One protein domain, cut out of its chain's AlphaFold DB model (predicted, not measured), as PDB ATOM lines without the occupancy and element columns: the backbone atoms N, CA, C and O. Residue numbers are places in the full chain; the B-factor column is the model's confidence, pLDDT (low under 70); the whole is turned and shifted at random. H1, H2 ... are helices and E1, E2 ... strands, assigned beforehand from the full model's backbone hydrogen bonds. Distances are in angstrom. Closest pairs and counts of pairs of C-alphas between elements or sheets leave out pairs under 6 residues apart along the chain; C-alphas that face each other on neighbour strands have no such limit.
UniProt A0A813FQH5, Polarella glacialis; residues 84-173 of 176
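This is residues 84 to 173 of the 176 residues of a protein of Polarella glacialis (UniProt A0A813FQH5). A strongly twisted sheet of five short strands makes the body, with H1 and residues 89 to 102 reaching out as an arm at one end and H2 with the loop before it at the other. Residues 94 to 100 stick out. The 90 printed residues hold E1, H1, E2, H2, E3, E4 and E5 in that order; the sheet, E4 E1 E2 E3 E5, is antiparallel. The class is mixed, helices and strands, with under half of the residues in named elements. The whole is only just loose, close to compact, with a radius of gyration of the C-alphas of 14.7 A, and elongated, spanning 49 by 28 by 22 A.

Begin at E1, residues 84 to 88: N 87 lies 2.8 A from O 116 of E2, residues 112 to 120, within hydrogen-bond range. E2 bends by 71 degrees at residue 116. Its N 113 lies 3.0 A from O 145 of E3, residues 142 to 146. On the other side of E1, edge strand E4, residues 161 to 165, has O 164 2.8 A from N 84. Edge strand E5, residues 169 to 172, has N 170 2.9 A from O 144 of E3. E4 and E5 meet only through their link. H1, residues 103 to 110, is not on the sheet; H2, residues 131 to 135, only grazes it with residues 133 to 135. Every O i to N i+4 pair is within hydrogen-bond range in H2, and 3 of 4 in H1.

Find C-alpha 84 at (-52.179, 17.911, 30.096), where E1 begins its 12.4 A. H1 runs 10.0 A, E2 19.9 A, H2 6.7 A, E3 13.8 A and E4 13.3 A. E5 runs 8.2 A to C-alpha 172 at (-49.839, 5.730, 34.341).

The C-alphas farthest apart, Gly 98 and Gly 126, are 50.4 A apart. The printed part has no cut. The links E1 to H1 and E3 to E4 are long. Low confidence, pLDDT under 70, covers 21 residues, among them 105 to 110 and 125 to 132.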
ATOM      1  N   VAL A  84     -51.711  18.427  28.815       90.19
ATOM      2  CA  VAL A  84     -52.179  17.911  30.096       90.19
ATOM      3  C   VAL A  84     -51.581  18.778  31.195       90.19
ATOM      4  O   VAL A  84     -50.378  19.044  31.188       90.19
ATOM      5  N   LEU A  85     -52.419  19.233  32.121       90.56
ATOM      6  CA  LEU A  85     -51.978  19.975  33.295       90.56
ATOM      7  C   LEU A  85     -51.666  18.983  34.416       90.56
ATOM      8  O   LEU A  85     -52.539  18.213  34.826       90.56
ATOM      9  N   VAL A  86     -50.425  19.007  34.896       91.12
ATOM     10  CA  VAL A  86     -49.921  18.064  35.894       91.12
ATOM     11  C   VAL A  86     -49.327  18.814  37.079       91.12
ATOM     12  O   VAL A  86     -48.538  19.743  36.914       91.12
ATOM     13  N   GLU A  87     -49.697  18.388  38.277       88.38
ATOM     14  CA  GLU A  87     -49.096  18.831  39.529       88.38
ATOM     15  C   GLU A  87     -47.970  17.878  39.923       88.38
ATOM     16  O   GLU A  87     -48.149  16.656  39.933       88.38
ATOM     17  N   LEU A  88     -46.797  18.430  40.228       87.69
ATOM     18  CA  LEU A  88     -45.637  17.628  40.586       87.69
ATOM     19  C   LEU A  88     -45.777  17.018  41.985       87.69
ATOM     20  O   LEU A  88     -46.011  17.729  42.959       87.69
ATOM     21  N   LEU A  89     -45.533  15.712  42.084       86.44
ATOM     22  CA  LEU A  89     -45.341  15.029  43.358       86.44
ATOM     23  C   LEU A  89     -43.855  15.050  43.724       86.44
ATOM     24  O   LEU A  89     -43.014  14.555  42.971       86.44
ATOM     25  N   GLU A  90     -43.526  15.631  44.874       77.00
ATOM     26  CA  GLU A  90     -42.153  15.632  45.381       77.00
ATOM     27  C   GLU A  90     -41.761  14.251  45.905       77.00
ATOM     28  O   GLU A  90     -42.514  13.589  46.618       77.00
ATOM     29  N   VAL A  91     -40.560  13.814  45.528       73.62
ATOM     30  CA  VAL A  91     -39.981  12.551  45.982       73.62
ATOM     31  C   VAL A  91     -39.223  12.818  47.278       73.62
ATOM     32  O   VAL A  91     -38.299  13.629  47.296       73.62
ATOM     33  N   GLU A  92     -39.597  12.129  48.355       71.75
ATOM     34  CA  GLU A  92     -38.913  12.220  49.647       71.75
ATOM     35  C   GLU A  92     -37.438  11.796  49.509       71.75
ATOM     36  O   GLU A  92     -37.123  10.690  49.065       71.75
ATOM     37  N   GLU A  93     -36.513  12.682  49.891       68.38
ATOM     38  CA  GLU A  93     -35.068  12.451  49.729       68.38
ATOM     39  C   GLU A  93     -34.501  11.403  50.698       68.38
ATOM     40  O   GLU A  93     -33.428  10.838  50.462       68.38
ATOM     41  N   VAL A  94     -35.235  11.143  51.782       71.94
ATOM     42  CA  VAL A  94     -34.935  10.120  52.780       71.94
ATOM     43  C   VAL A  94     -35.819   8.911  52.523       71.94
ATOM     44  O   VAL A  94     -37.013   8.895  52.804       71.94
ATOM     45  N   THR A  95     -35.223   7.854  51.980       75.44
ATOM     46  CA  THR A  95     -35.929   6.574  51.889       75.44
ATOM     47  C   THR A  95     -36.184   6.028  53.298       75.44
ATOM     48  O   THR A  95     -35.400   6.281  54.215       75.44
ATOM     49  N   LYS A  96     -37.252   5.237  53.484       75.75
ATOM     50  CA  LYS A  96     -37.689   4.676  54.788       75.75
ATOM     51  C   LYS A  96     -36.599   3.920  55.577       75.75
ATOM     52  O   LYS A  96     -36.807   3.606  56.742       75.75
ATOM     53  N   GLY A  97     -35.455   3.620  54.952       78.25
ATOM     54  CA  GLY A  97     -34.282   2.998  55.569       78.25
ATOM     55  C   GLY A  97     -33.175   3.960  56.025       78.25
ATOM     56  O   GLY A  97     -32.093   3.487  56.351       78.25
ATOM     57  N   GLY A  98     -33.384   5.283  56.009       81.62
ATOM     58  CA  GLY A  98     -32.378   6.266  56.449       81.62
ATOM     59  C   GLY A  98     -31.192   6.443  55.491       81.62
ATOM     60  O   GLY A  98     -30.199   7.074  55.848       81.62
ATOM     61  N   LEU A  99     -31.282   5.898  54.274       79.62
ATOM     62  CA  LEU A  99     -30.247   6.028  53.253       79.62
ATOM     63  C   LEU A  99     -30.488   7.299  52.429       79.62
ATOM     64  O   LEU A  99     -31.528   7.426  51.772       79.62
ATOM     65  N   ILE A 100     -29.515   8.213  52.445       80.19
ATOM     66  CA  ILE A 100     -29.498   9.379  51.557       80.19
ATOM     67  C   ILE A 100     -29.159   8.885  50.152       80.19
ATOM     68  O   ILE A 100     -28.101   8.293  49.922       80.19
ATOM     69  N   LEU A 101     -30.064   9.117  49.203       75.50
ATOM     70  CA  LEU A 101     -29.825   8.784  47.802       75.50
ATOM     71  C   LEU A 101     -28.662   9.625  47.260       75.50
ATOM     72  O   LEU A 101     -28.691  10.855  47.331       75.50
ATOM     73  N   ALA A 102     -27.658   8.965  46.674       81.81
ATOM     74  CA  ALA A 102     -26.590   9.647  45.947       81.81
ATOM     75  C   ALA A 102     -27.170  10.487  44.792       81.81
ATOM     76  O   ALA A 102     -28.146  10.078  44.152       81.81
ATOM     77  N   GLU A 103     -26.534  11.615  44.460       75.38
ATOM     78  CA  GLU A 103     -27.009  12.508  43.389       75.38
ATOM     79  C   GLU A 103     -27.185  11.800  42.034       75.38
ATOM     80  O   GLU A 103     -28.122  12.091  41.293       75.38
ATOM     81  N   SER A 104     -26.365  10.788  41.728       74.31
ATOM     82  CA  SER A 104     -26.479   9.996  40.491       74.31
ATOM     83  C   SER A 104     -27.776   9.179  40.389       74.31
ATOM     84  O   SER A 104     -28.247   8.910  39.280       74.31
ATOM     85  N   ALA A 105     -28.354   8.762  41.523       68.56
ATOM     86  CA  ALA A 105     -29.651   8.086  41.563       68.56
ATOM     87  C   ALA A 105     -30.796   9.104  41.445       68.56
ATOM     88  O   ALA A 105     -31.708   8.890  40.641       68.56
ATOM     89  N   LYS A 106     -30.677  10.246  42.143       69.88
ATOM     90  CA  LYS A 106     -31.619  11.371  42.043       69.88
ATOM     91  C   LYS A 106     -31.739  11.869  40.601       69.88
ATOM     92  O   LYS A 106     -32.845  12.000  40.107       69.88
ATOM     93  N   ASN A 107     -30.636  12.048  39.875       67.50
ATOM     94  CA  ASN A 107     -30.655  12.589  38.508       67.50
ATOM     95  C   ASN A 107     -31.438  11.697  37.516       67.50
ATOM     96  O   ASN A 107     -32.199  12.188  36.687       67.50
ATOM     97  N   LYS A 108     -31.334  10.364  37.622       66.25
ATOM     98  CA  LYS A 108     -32.129   9.452  36.771       66.25
ATOM     99  C   LYS A 108     -33.628   9.547  37.060       66.25
ATOM    100  O   LYS A 108     -34.418   9.459  36.127       66.25
ATOM    101  N   GLN A 109     -34.002   9.746  38.322       63.06
ATOM    102  CA  GLN A 109     -35.389   9.990  38.726       63.06
ATOM    103  C   GLN A 109     -35.833  11.408  38.347       63.06
ATOM    104  O   GLN A 109     -36.945  11.591  37.888       63.06
ATOM    105  N   GLN A 110     -34.957  12.409  38.413       64.06
ATOM    106  CA  GLN A 110     -35.259  13.772  37.967       64.06
ATOM    107  C   GLN A 110     -35.549  13.843  36.463       64.06
ATOM    108  O   GLN A 110     -36.343  14.677  36.039       64.06
ATOM    109  N   LYS A 111     -34.978  12.936  35.656       70.44
ATOM    110  CA  LYS A 111     -35.353  12.788  34.239       70.44
ATOM    111  C   LYS A 111     -36.793  12.294  34.050       70.44
ATOM    112  O   LYS A 111     -37.377  12.584  33.009       70.44
ATOM    113  N   LEU A 112     -37.349  11.560  35.017       81.12
ATOM    114  CA  LEU A 112     -38.692  10.971  34.990       81.12
ATOM    115  C   LEU A 112     -39.493  11.401  36.223       81.12
ATOM    116  O   LEU A 112     -39.462  10.749  37.267       81.12
ATOM    117  N   ARG A 113     -40.243  12.492  36.094       85.31
ATOM    118  CA  ARG A 113     -41.053  13.014  37.195       85.31
ATOM    119  C   ARG A 113     -42.387  12.289  37.301       85.31
ATOM    120  O   ARG A 113     -42.917  11.782  36.312       85.31
ATOM    121  N   MET A 114     -42.910  12.254  38.523       87.38
ATOM    122  CA  MET A 114     -44.222  11.708  38.856       87.38
ATOM    123  C   MET A 114     -45.145  12.830  39.323       87.38
ATOM    124  O   MET A 114     -44.690  13.819  39.896       87.38
ATOM    125  N   GLY A 115     -46.445  12.682  39.103       90.44
ATOM    126  CA  GLY A 115     -47.392  13.748  39.411       90.44
ATOM    127  C   GLY A 115     -48.834  13.408  39.106       90.44
ATOM    128  O   GLY A 115     -49.119  12.415  38.434       90.44
ATOM    129  N   HIS A 116     -49.725  14.251  39.616       91.06
ATOM    130  CA  HIS A 116     -51.169  14.107  39.476       91.06
ATOM    131  C   HIS A 116     -51.705  14.929  38.315       91.06
ATOM    132  O   HIS A 116     -51.422  16.122  38.192       91.06
ATOM    133  N   VAL A 117     -52.543  14.310  37.492       92.06
ATOM    134  CA  VAL A 117     -53.267  15.009  36.429       92.06
ATOM    135  C   VAL A 117     -54.381  15.863  37.038       92.06
ATOM    136  O   VAL A 117     -55.261  15.335  37.715       92.06
ATOM    137  N   ARG A 118     -54.372  17.175  36.778       91.31
ATOM    138  CA  ARG A 118     -55.431  18.108  37.207       91.31
ATOM    139  C   ARG A 118     -56.454  18.383  36.114       91.31
ATOM    140  O   ARG A 118     -57.640  18.402  36.410       91.31
ATOM    141  N   ALA A 119     -56.000  18.567  34.876       90.12
ATOM    142  CA  ALA A 119     -56.874  18.849  33.741       90.12
ATOM    143  C   ALA A 119     -56.331  18.229  32.448       90.12
ATOM    144  O   ALA A 119     -55.115  18.162  32.230       90.12
ATOM    145  N   LEU A 120     -57.245  17.807  31.574       89.62
ATOM    146  CA  LEU A 120     -56.947  17.213  30.271       89.62
ATOM    147  C   LEU A 120     -57.359  18.155  29.137       89.62
ATOM    148  O   LEU A 120     -58.416  18.781  29.180       89.62
ATOM    149  N   GLY A 121     -56.526  18.239  28.102       87.19
ATOM    150  CA  GLY A 121     -56.866  18.937  26.868       87.19
ATOM    151  C   GLY A 121     -57.748  18.086  25.957       87.19
ATOM    152  O   GLY A 121     -57.687  16.858  25.971       87.19
ATOM    153  N   GLN A 122     -58.548  18.748  25.118       80.88
ATOM    154  CA  GLN A 122     -59.523  18.109  24.216       80.88
ATOM    155  C   GLN A 122     -58.885  17.249  23.104       80.88
ATOM    156  O   GLN A 122     -59.586  16.521  22.405       80.88
ATOM    157  N   GLY A 123     -57.562  17.317  22.938       76.88
ATOM    158  CA  GLY A 123     -56.825  16.556  21.941       76.88
ATOM    159  C   GLY A 123     -57.040  17.031  20.500       76.88
ATOM    160  O   GLY A 123     -57.910  17.845  20.194       76.88
ATOM    161  N   LYS A 124     -56.217  16.532  19.575       70.56
ATOM    162  CA  LYS A 124     -56.436  16.658  18.130       70.56
ATOM    163  C   LYS A 124     -57.153  15.411  17.618       70.56
ATOM    164  O   LYS A 124     -56.541  14.353  17.483       70.56
ATOM    165  N   LEU A 125     -58.429  15.556  17.264       57.00
ATOM    166  CA  LEU A 125     -59.154  14.573  16.458       57.00
ATOM    167  C   LEU A 125     -58.588  14.612  15.024       57.00
ATOM    168  O   LEU A 125     -58.911  15.514  14.256       57.00
ATOM    169  N   GLY A 126     -57.698  13.685  14.662       60.56
ATOM    170  CA  GLY A 126     -57.235  13.556  13.269       60.56
ATOM    171  C   GLY A 126     -55.861  12.919  13.069       60.56
ATOM    172  O   GLY A 126     -55.605  12.364  12.005       60.56
ATOM    173  N   ASP A 127     -54.993  12.931  14.081       57.00
ATOM    174  CA  ASP A 127     -53.706  12.235  14.006       57.00
ATOM    175  C   ASP A 127     -53.900  10.776  14.424       57.00
ATOM    176  O   ASP A 127     -53.850  10.475  15.603       57.00
ATOM    177  N   LEU A 128     -54.082   9.842  13.484       54.59
ATOM    178  CA  LEU A 128     -54.246   8.388  13.726       54.59
ATOM    179  C   LEU A 128     -53.206   7.742  14.675       54.59
ATOM    180  O   LEU A 128     -53.378   6.596  15.087       54.59
ATOM    181  N   ARG A 129     -52.125   8.454  15.013       56.44
ATOM    182  CA  ARG A 129     -51.010   7.967  15.824       56.44
ATOM    183  C   ARG A 129     -51.138   8.223  17.332       56.44
ATOM    184  O   ARG A 129     -50.564   7.448  18.083       56.44
ATOM    185  N   ASP A 130     -51.899   9.233  17.775       55.59
ATOM    186  CA  ASP A 130     -51.837   9.732  19.166       55.59
ATOM    187  C   ASP A 130     -53.168   9.902  19.977       55.59
ATOM    188  O   ASP A 130     -53.058  10.162  21.177       55.59
ATOM    189  N   PRO A 131     -54.419   9.747  19.469       60.75
ATOM    190  CA  PRO A 131     -55.630  10.092  20.238       60.75
ATOM    191  C   PRO A 131     -55.882   9.153  21.421       60.75
ATOM    192  O   PRO A 131     -56.422   9.569  22.442       60.75
ATOM    193  N   ARG A 132     -55.407   7.905  21.329       66.38
ATOM    194  CA  ARG A 132     -55.608   6.880  22.365       66.38
ATOM    195  C   ARG A 132     -54.955   7.227  23.700       66.38
ATOM    196  O   ARG A 132     -55.367   6.698  24.726       66.38
ATOM    197  N   LEU A 133     -53.917   8.067  23.701       72.19
ATOM    198  CA  LEU A 133     -53.193   8.361  24.936       72.19
ATOM    199  C   LEU A 133     -54.008   9.271  25.863       72.19
ATOM    200  O   LEU A 133     -54.034   9.035  27.065       72.19
ATOM    201  N   LEU A 134     -54.703  10.267  25.302       75.38
ATOM    202  CA  LEU A 134     -55.586  11.152  26.069       75.38
ATOM    203  C   LEU A 134     -56.837  10.413  26.551       75.38
ATOM    204  O   LEU A 134     -57.251  10.609  27.684       75.38
ATOM    205  N   GLU A 135     -57.382   9.504  25.738       77.75
ATOM    206  CA  GLU A 135     -58.511   8.644  26.127       77.75
ATOM    207  C   GLU A 135     -58.174   7.702  27.298       77.75
ATOM    208  O   GLU A 135     -59.051   7.307  28.066       77.75
ATOM    209  N   ALA A 136     -56.903   7.314  27.441       82.88
ATOM    210  CA  ALA A 136     -56.454   6.395  28.484       82.88
ATOM    211  C   ALA A 136     -56.216   7.065  29.848       82.88
ATOM    212  O   ALA A 136     -56.027   6.340  30.839       82.88
ATOM    213  N   LEU A 137     -56.187   8.398  29.886       87.25
ATOM    214  CA  LEU A 137     -55.923   9.213  31.067       87.25
ATOM    215  C   LEU A 137     -57.224   9.782  31.627       87.25
ATOM    216  O   LEU A 137     -58.132  10.150  30.884       87.25
ATOM    217  N   LYS A 138     -57.300   9.865  32.952       88.56
ATOM    218  CA  LYS A 138     -58.382  10.535  33.674       88.56
ATOM    219  C   LYS A 138     -57.811  11.595  34.607       88.56
ATOM    220  O   LYS A 138     -56.643  11.549  34.996       88.56
ATOM    221  N   GLU A 139     -58.647  12.558  34.966       89.69
ATOM    222  CA  GLU A 139     -58.327  13.525  36.013       89.69
ATOM    223  C   GLU A 139     -58.075  12.785  37.338       89.69
ATOM    224  O   GLU A 139     -58.823  11.877  37.707       89.69
ATOM    225  N   GLY A 140     -56.995  13.143  38.030       90.44
ATOM    226  CA  GLY A 140     -56.553  12.514  39.277       90.44
ATOM    227  C   GLY A 140     -55.562  11.355  39.121       90.44
ATOM    228  O   GLY A 140     -54.957  10.951  40.116       90.44
ATOM    229  N   ASP A 141     -55.333  10.847  37.905       91.81
ATOM    230  CA  ASP A 141     -54.365   9.768  37.681       91.81
ATOM    231  C   ASP A 141     -52.932  10.208  38.033       91.81
ATOM    232  O   ASP A 141     -52.537  11.358  37.817       91.81
ATOM    233  N   VAL A 142     -52.131   9.262  38.540       91.31
ATOM    234  CA  VAL A 142     -50.687   9.449  38.733       91.31
ATOM    235  C   VAL A 142     -49.962   9.036  37.459       91.31
ATOM    236  O   VAL A 142     -50.027   7.877  37.036       91.31
ATOM    237  N   VAL A 143     -49.246   9.979  36.856       91.12
ATOM    238  CA  VAL A 143     -48.530   9.788  35.592       91.12
ATOM    239  C   VAL A 143     -47.033  10.002  35.755       91.12
ATOM    240  O   VAL A 143     -46.589  10.748  36.626       91.12
ATOM    241  N   ILE A 144     -46.261   9.337  34.895       90.06
ATOM    242  CA  ILE A 144     -44.809   9.494  34.776       90.06
ATOM    243  C   ILE A 144     -44.499  10.127  33.421       90.06
ATOM    244  O   ILE A 144     -44.926   9.608  32.379       90.06
ATOM    245  N   TRP A 145     -43.745  11.225  33.424       89.88
ATOM    246  CA  TRP A 145     -43.348  11.944  32.209       89.88
ATOM    247  C   TRP A 145     -41.876  12.359  32.235       89.88
ATOM    248  O   TRP A 145     -41.236  12.401  33.286       89.88
ATOM    249  N   GLU A 146     -41.341  12.673  31.055       87.75
ATOM    250  CA  GLU A 146     -39.994  13.231  30.910       87.75
ATOM    251  C   GLU A 146     -40.000  14.750  31.126       87.75
ATOM    252  O   GLU A 146     -40.817  15.467  30.540       87.75
ATOM    253  N   ASP A 147     -39.058  15.240  31.935       80.12
ATOM    254  CA  ASP A 147     -38.933  16.656  32.318       80.12
ATOM    255  C   ASP A 147     -38.753  17.593  31.110       80.12
ATOM    256  O   ASP A 147     -39.331  18.667  31.066       80.12
ATOM    257  N   PHE A 148     -38.066  17.141  30.059       66.25
ATOM    258  CA  PHE A 148     -37.636  17.969  28.923       66.25
ATOM    259  C   PHE A 148     -38.750  18.591  28.060       66.25
ATOM    260  O   PHE A 148     -38.448  19.334  27.127       66.25
ATOM    261  N   ALA A 149     -40.021  18.278  28.314       61.66
ATOM    262  CA  ALA A 149     -41.142  18.730  27.493       61.66
ATOM    263  C   ALA A 149     -42.176  19.573  28.252       61.66
ATOM    264  O   ALA A 149     -43.287  19.737  27.752       61.66
ATOM    265  N   ASN A 150     -41.871  20.072  29.450       74.50
ATOM    266  CA  ASN A 150     -42.835  20.825  30.248       74.50
ATOM    267  C   ASN A 150     -42.662  22.348  30.120       74.50
ATOM    268  O   ASN A 150     -41.577  22.880  29.908       74.50
ATOM    269  N   ARG A 151     -43.778  23.065  30.258       81.62
ATOM    270  CA  ARG A 151     -43.792  24.516  30.459       81.62
ATOM    271  C   ARG A 151     -44.388  24.795  31.840       81.62
ATOM    272  O   ARG A 151     -45.504  24.325  32.081       81.62
ATOM    273  N   PRO A 152     -43.704  25.518  32.743       81.25
ATOM    274  CA  PRO A 152     -44.323  25.942  33.992       81.25
ATOM    275  C   PRO A 152     -45.481  26.900  33.682       81.25
ATOM    276  O   PRO A 152     -45.376  27.744  32.788       81.25
ATOM    277  N   LEU A 153     -46.608  26.727  34.375       77.81
ATOM    278  CA  LEU A 153     -47.776  27.599  34.206       77.81
ATOM    279  C   LEU A 153     -47.530  28.990  34.816       77.81
ATOM    280  O   LEU A 153     -47.986  29.990  34.266       77.81
ATOM    281  N   SER A 154     -46.761  29.025  35.902       71.19
ATOM    282  CA  SER A 154     -46.300  30.219  36.603       71.19
ATOM    283  C   SER A 154     -44.830  30.044  36.968       71.19
ATOM    284  O   SER A 154     -44.400  28.938  37.287       71.19
ATOM    285  N   GLU A 155     -44.062  31.131  36.928       62.38
ATOM    286  CA  GLU A 155     -42.663  31.156  37.387       62.38
ATOM    287  C   GLU A 155     -42.553  31.374  38.906       62.38
ATOM    288  O   GLU A 155     -41.454  31.404  39.458       62.38
ATOM    289  N   ASP A 156     -43.689  31.520  39.592       67.75
ATOM    290  CA  ASP A 156     -43.741  31.665  41.041       67.75
ATOM    291  C   ASP A 156     -43.247  30.386  41.728       67.75
ATOM    292  O   ASP A 156     -43.649  29.275  41.370       67.75
ATOM    293  N   ALA A 157     -42.409  30.550  42.754       61.06
ATOM    294  CA  ALA A 157     -41.753  29.449  43.462       61.06
ATOM    295  C   ALA A 157     -42.734  28.434  44.087       61.06
ATOM    296  O   ALA A 157     -42.367  27.280  44.307       61.06
ATOM    297  N   ASP A 158     -43.977  28.845  44.339       63.81
ATOM    298  CA  ASP A 158     -44.990  28.025  45.005       63.81
ATOM    299  C   ASP A 158     -45.831  27.177  44.033       63.81
ATOM    300  O   ASP A 158     -46.466  26.201  44.441       63.81
ATOM    301  N   ASN A 159     -45.826  27.490  42.732       70.44
ATOM    302  CA  ASN A 159     -46.707  26.838  41.762       70.44
ATOM    303  C   ASN A 159     -46.013  25.673  41.053       70.44
ATOM    304  O   ASN A 159     -45.429  25.807  39.981       70.44
ATOM    305  N   LYS A 160     -46.165  24.472  41.616       79.38
ATOM    306  CA  LYS A 160     -45.645  23.201  41.070       79.38
ATOM    307  C   LYS A 160     -46.496  22.634  39.919       79.38
ATOM    308  O   LYS A 160     -46.650  21.417  39.791       79.38
ATOM    309  N   MET A 161     -47.083  23.508  39.099       86.00
ATOM    310  CA  MET A 161     -47.989  23.146  38.006       86.00
ATOM    311  C   MET A 161     -47.274  23.219  36.659       86.00
ATOM    312  O   MET A 161     -46.740  24.258  36.264       86.00
ATOM    313  N   PHE A 162     -47.312  22.111  35.927       88.06
ATOM    314  CA  PHE A 162     -46.634  21.953  34.650       88.06
ATOM    315  C   PHE A 162     -47.623  21.611  33.545       88.06
ATOM    316  O   PHE A 162     -48.474  20.733  33.681       88.06
ATOM    317  N   LEU A 163     -47.462  22.282  32.411       89.12
ATOM    318  CA  LEU A 163     -48.151  21.961  31.176       89.12
ATOM    319  C   LEU A 163     -47.300  20.966  30.388       89.12
ATOM    320  O   LEU A 163     -46.210  21.304  29.920       89.12
ATOM    321  N   VAL A 164     -47.793  19.738  30.261       90.06
ATOM    322  CA  VAL A 164     -47.073  18.608  29.668       90.06
ATOM    323  C   VAL A 164     -47.794  18.154  28.392       90.06
ATOM    324  O   VAL A 164     -49.006  17.944  28.411       90.06
ATOM    325  N   PRO A 165     -47.104  17.980  27.255       88.56
ATOM    326  CA  PRO A 165     -47.700  17.391  26.066       88.56
ATOM    327  C   PRO A 165     -47.916  15.890  26.267       88.56
ATOM    328  O   PRO A 165     -47.045  15.195  26.790       88.56
ATOM    329  N   ALA A 166     -49.024  15.360  25.747       85.75
ATOM    330  CA  ALA A 166     -49.370  13.942  25.860       85.75
ATOM    331  C   ALA A 166     -48.234  13.005  25.400       85.75
ATOM    332  O   ALA A 166     -47.992  11.982  26.019       85.75
ATOM    333  N   ARG A 167     -47.453  13.394  24.382       84.81
ATOM    334  CA  ARG A 167     -46.308  12.611  23.869       84.81
ATOM    335  C   ARG A 167     -45.182  12.375  24.885       84.81
ATOM    336  O   ARG A 167     -44.410  11.434  24.714       84.81
ATOM    337  N   SER A 168     -45.048  13.238  25.892       88.06
ATOM    338  CA  SER A 168     -44.027  13.086  26.940       88.06
ATOM    339  C   SER A 168     -44.468  12.127  28.050       88.06
ATOM    340  O   SER A 168     -43.635  11.600  28.788       88.06
ATOM    341  N   ILE A 169     -45.774  11.864  28.160       88.94
ATOM    342  CA  ILE A 169     -46.324  10.945  29.154       88.94
ATOM    343  C   ILE A 169     -45.978   9.517  28.730       88.94
ATOM    344  O   ILE A 169     -46.342   9.073  27.641       88.94
ATOM    345  N   LYS A 170     -45.254   8.794  29.587       88.19
ATOM    346  CA  LYS A 170     -44.769   7.437  29.289       88.19
ATOM    347  C   LYS A 170     -45.647   6.357  29.899       88.19
ATOM    348  O   LYS A 170     -45.817   5.302  29.293       88.19
ATOM    349  N   ALA A 171     -46.179   6.601  31.096       88.50
ATOM    350  CA  ALA A 171     -46.949   5.609  31.837       88.50
ATOM    351  C   ALA A 171     -47.924   6.244  32.837       88.50
ATOM    352  O   ALA A 171     -47.684   7.343  33.340       88.50
ATOM    353  N   LYS A 172     -48.984   5.496  33.170       89.81
ATOM    354  CA  LYS A 172     -49.839   5.730  34.341       89.81
ATOM    355  C   LYS A 172     -49.568   4.670  35.406       89.81
ATOM    356  O   LYS A 172     -49.443   3.489  35.075       89.81
ATOM    357  N   VAL A 173     -49.469   5.077  36.666       90.25
ATOM    358  CA  VAL A 173     -49.236   4.165  37.792       90.25
ATOM    359  C   VAL A 173     -50.577   3.604  38.247       90.25
ATOM    360  O   VAL A 173     -51.461   4.347  38.662       90.25
TER     361      VAL A 173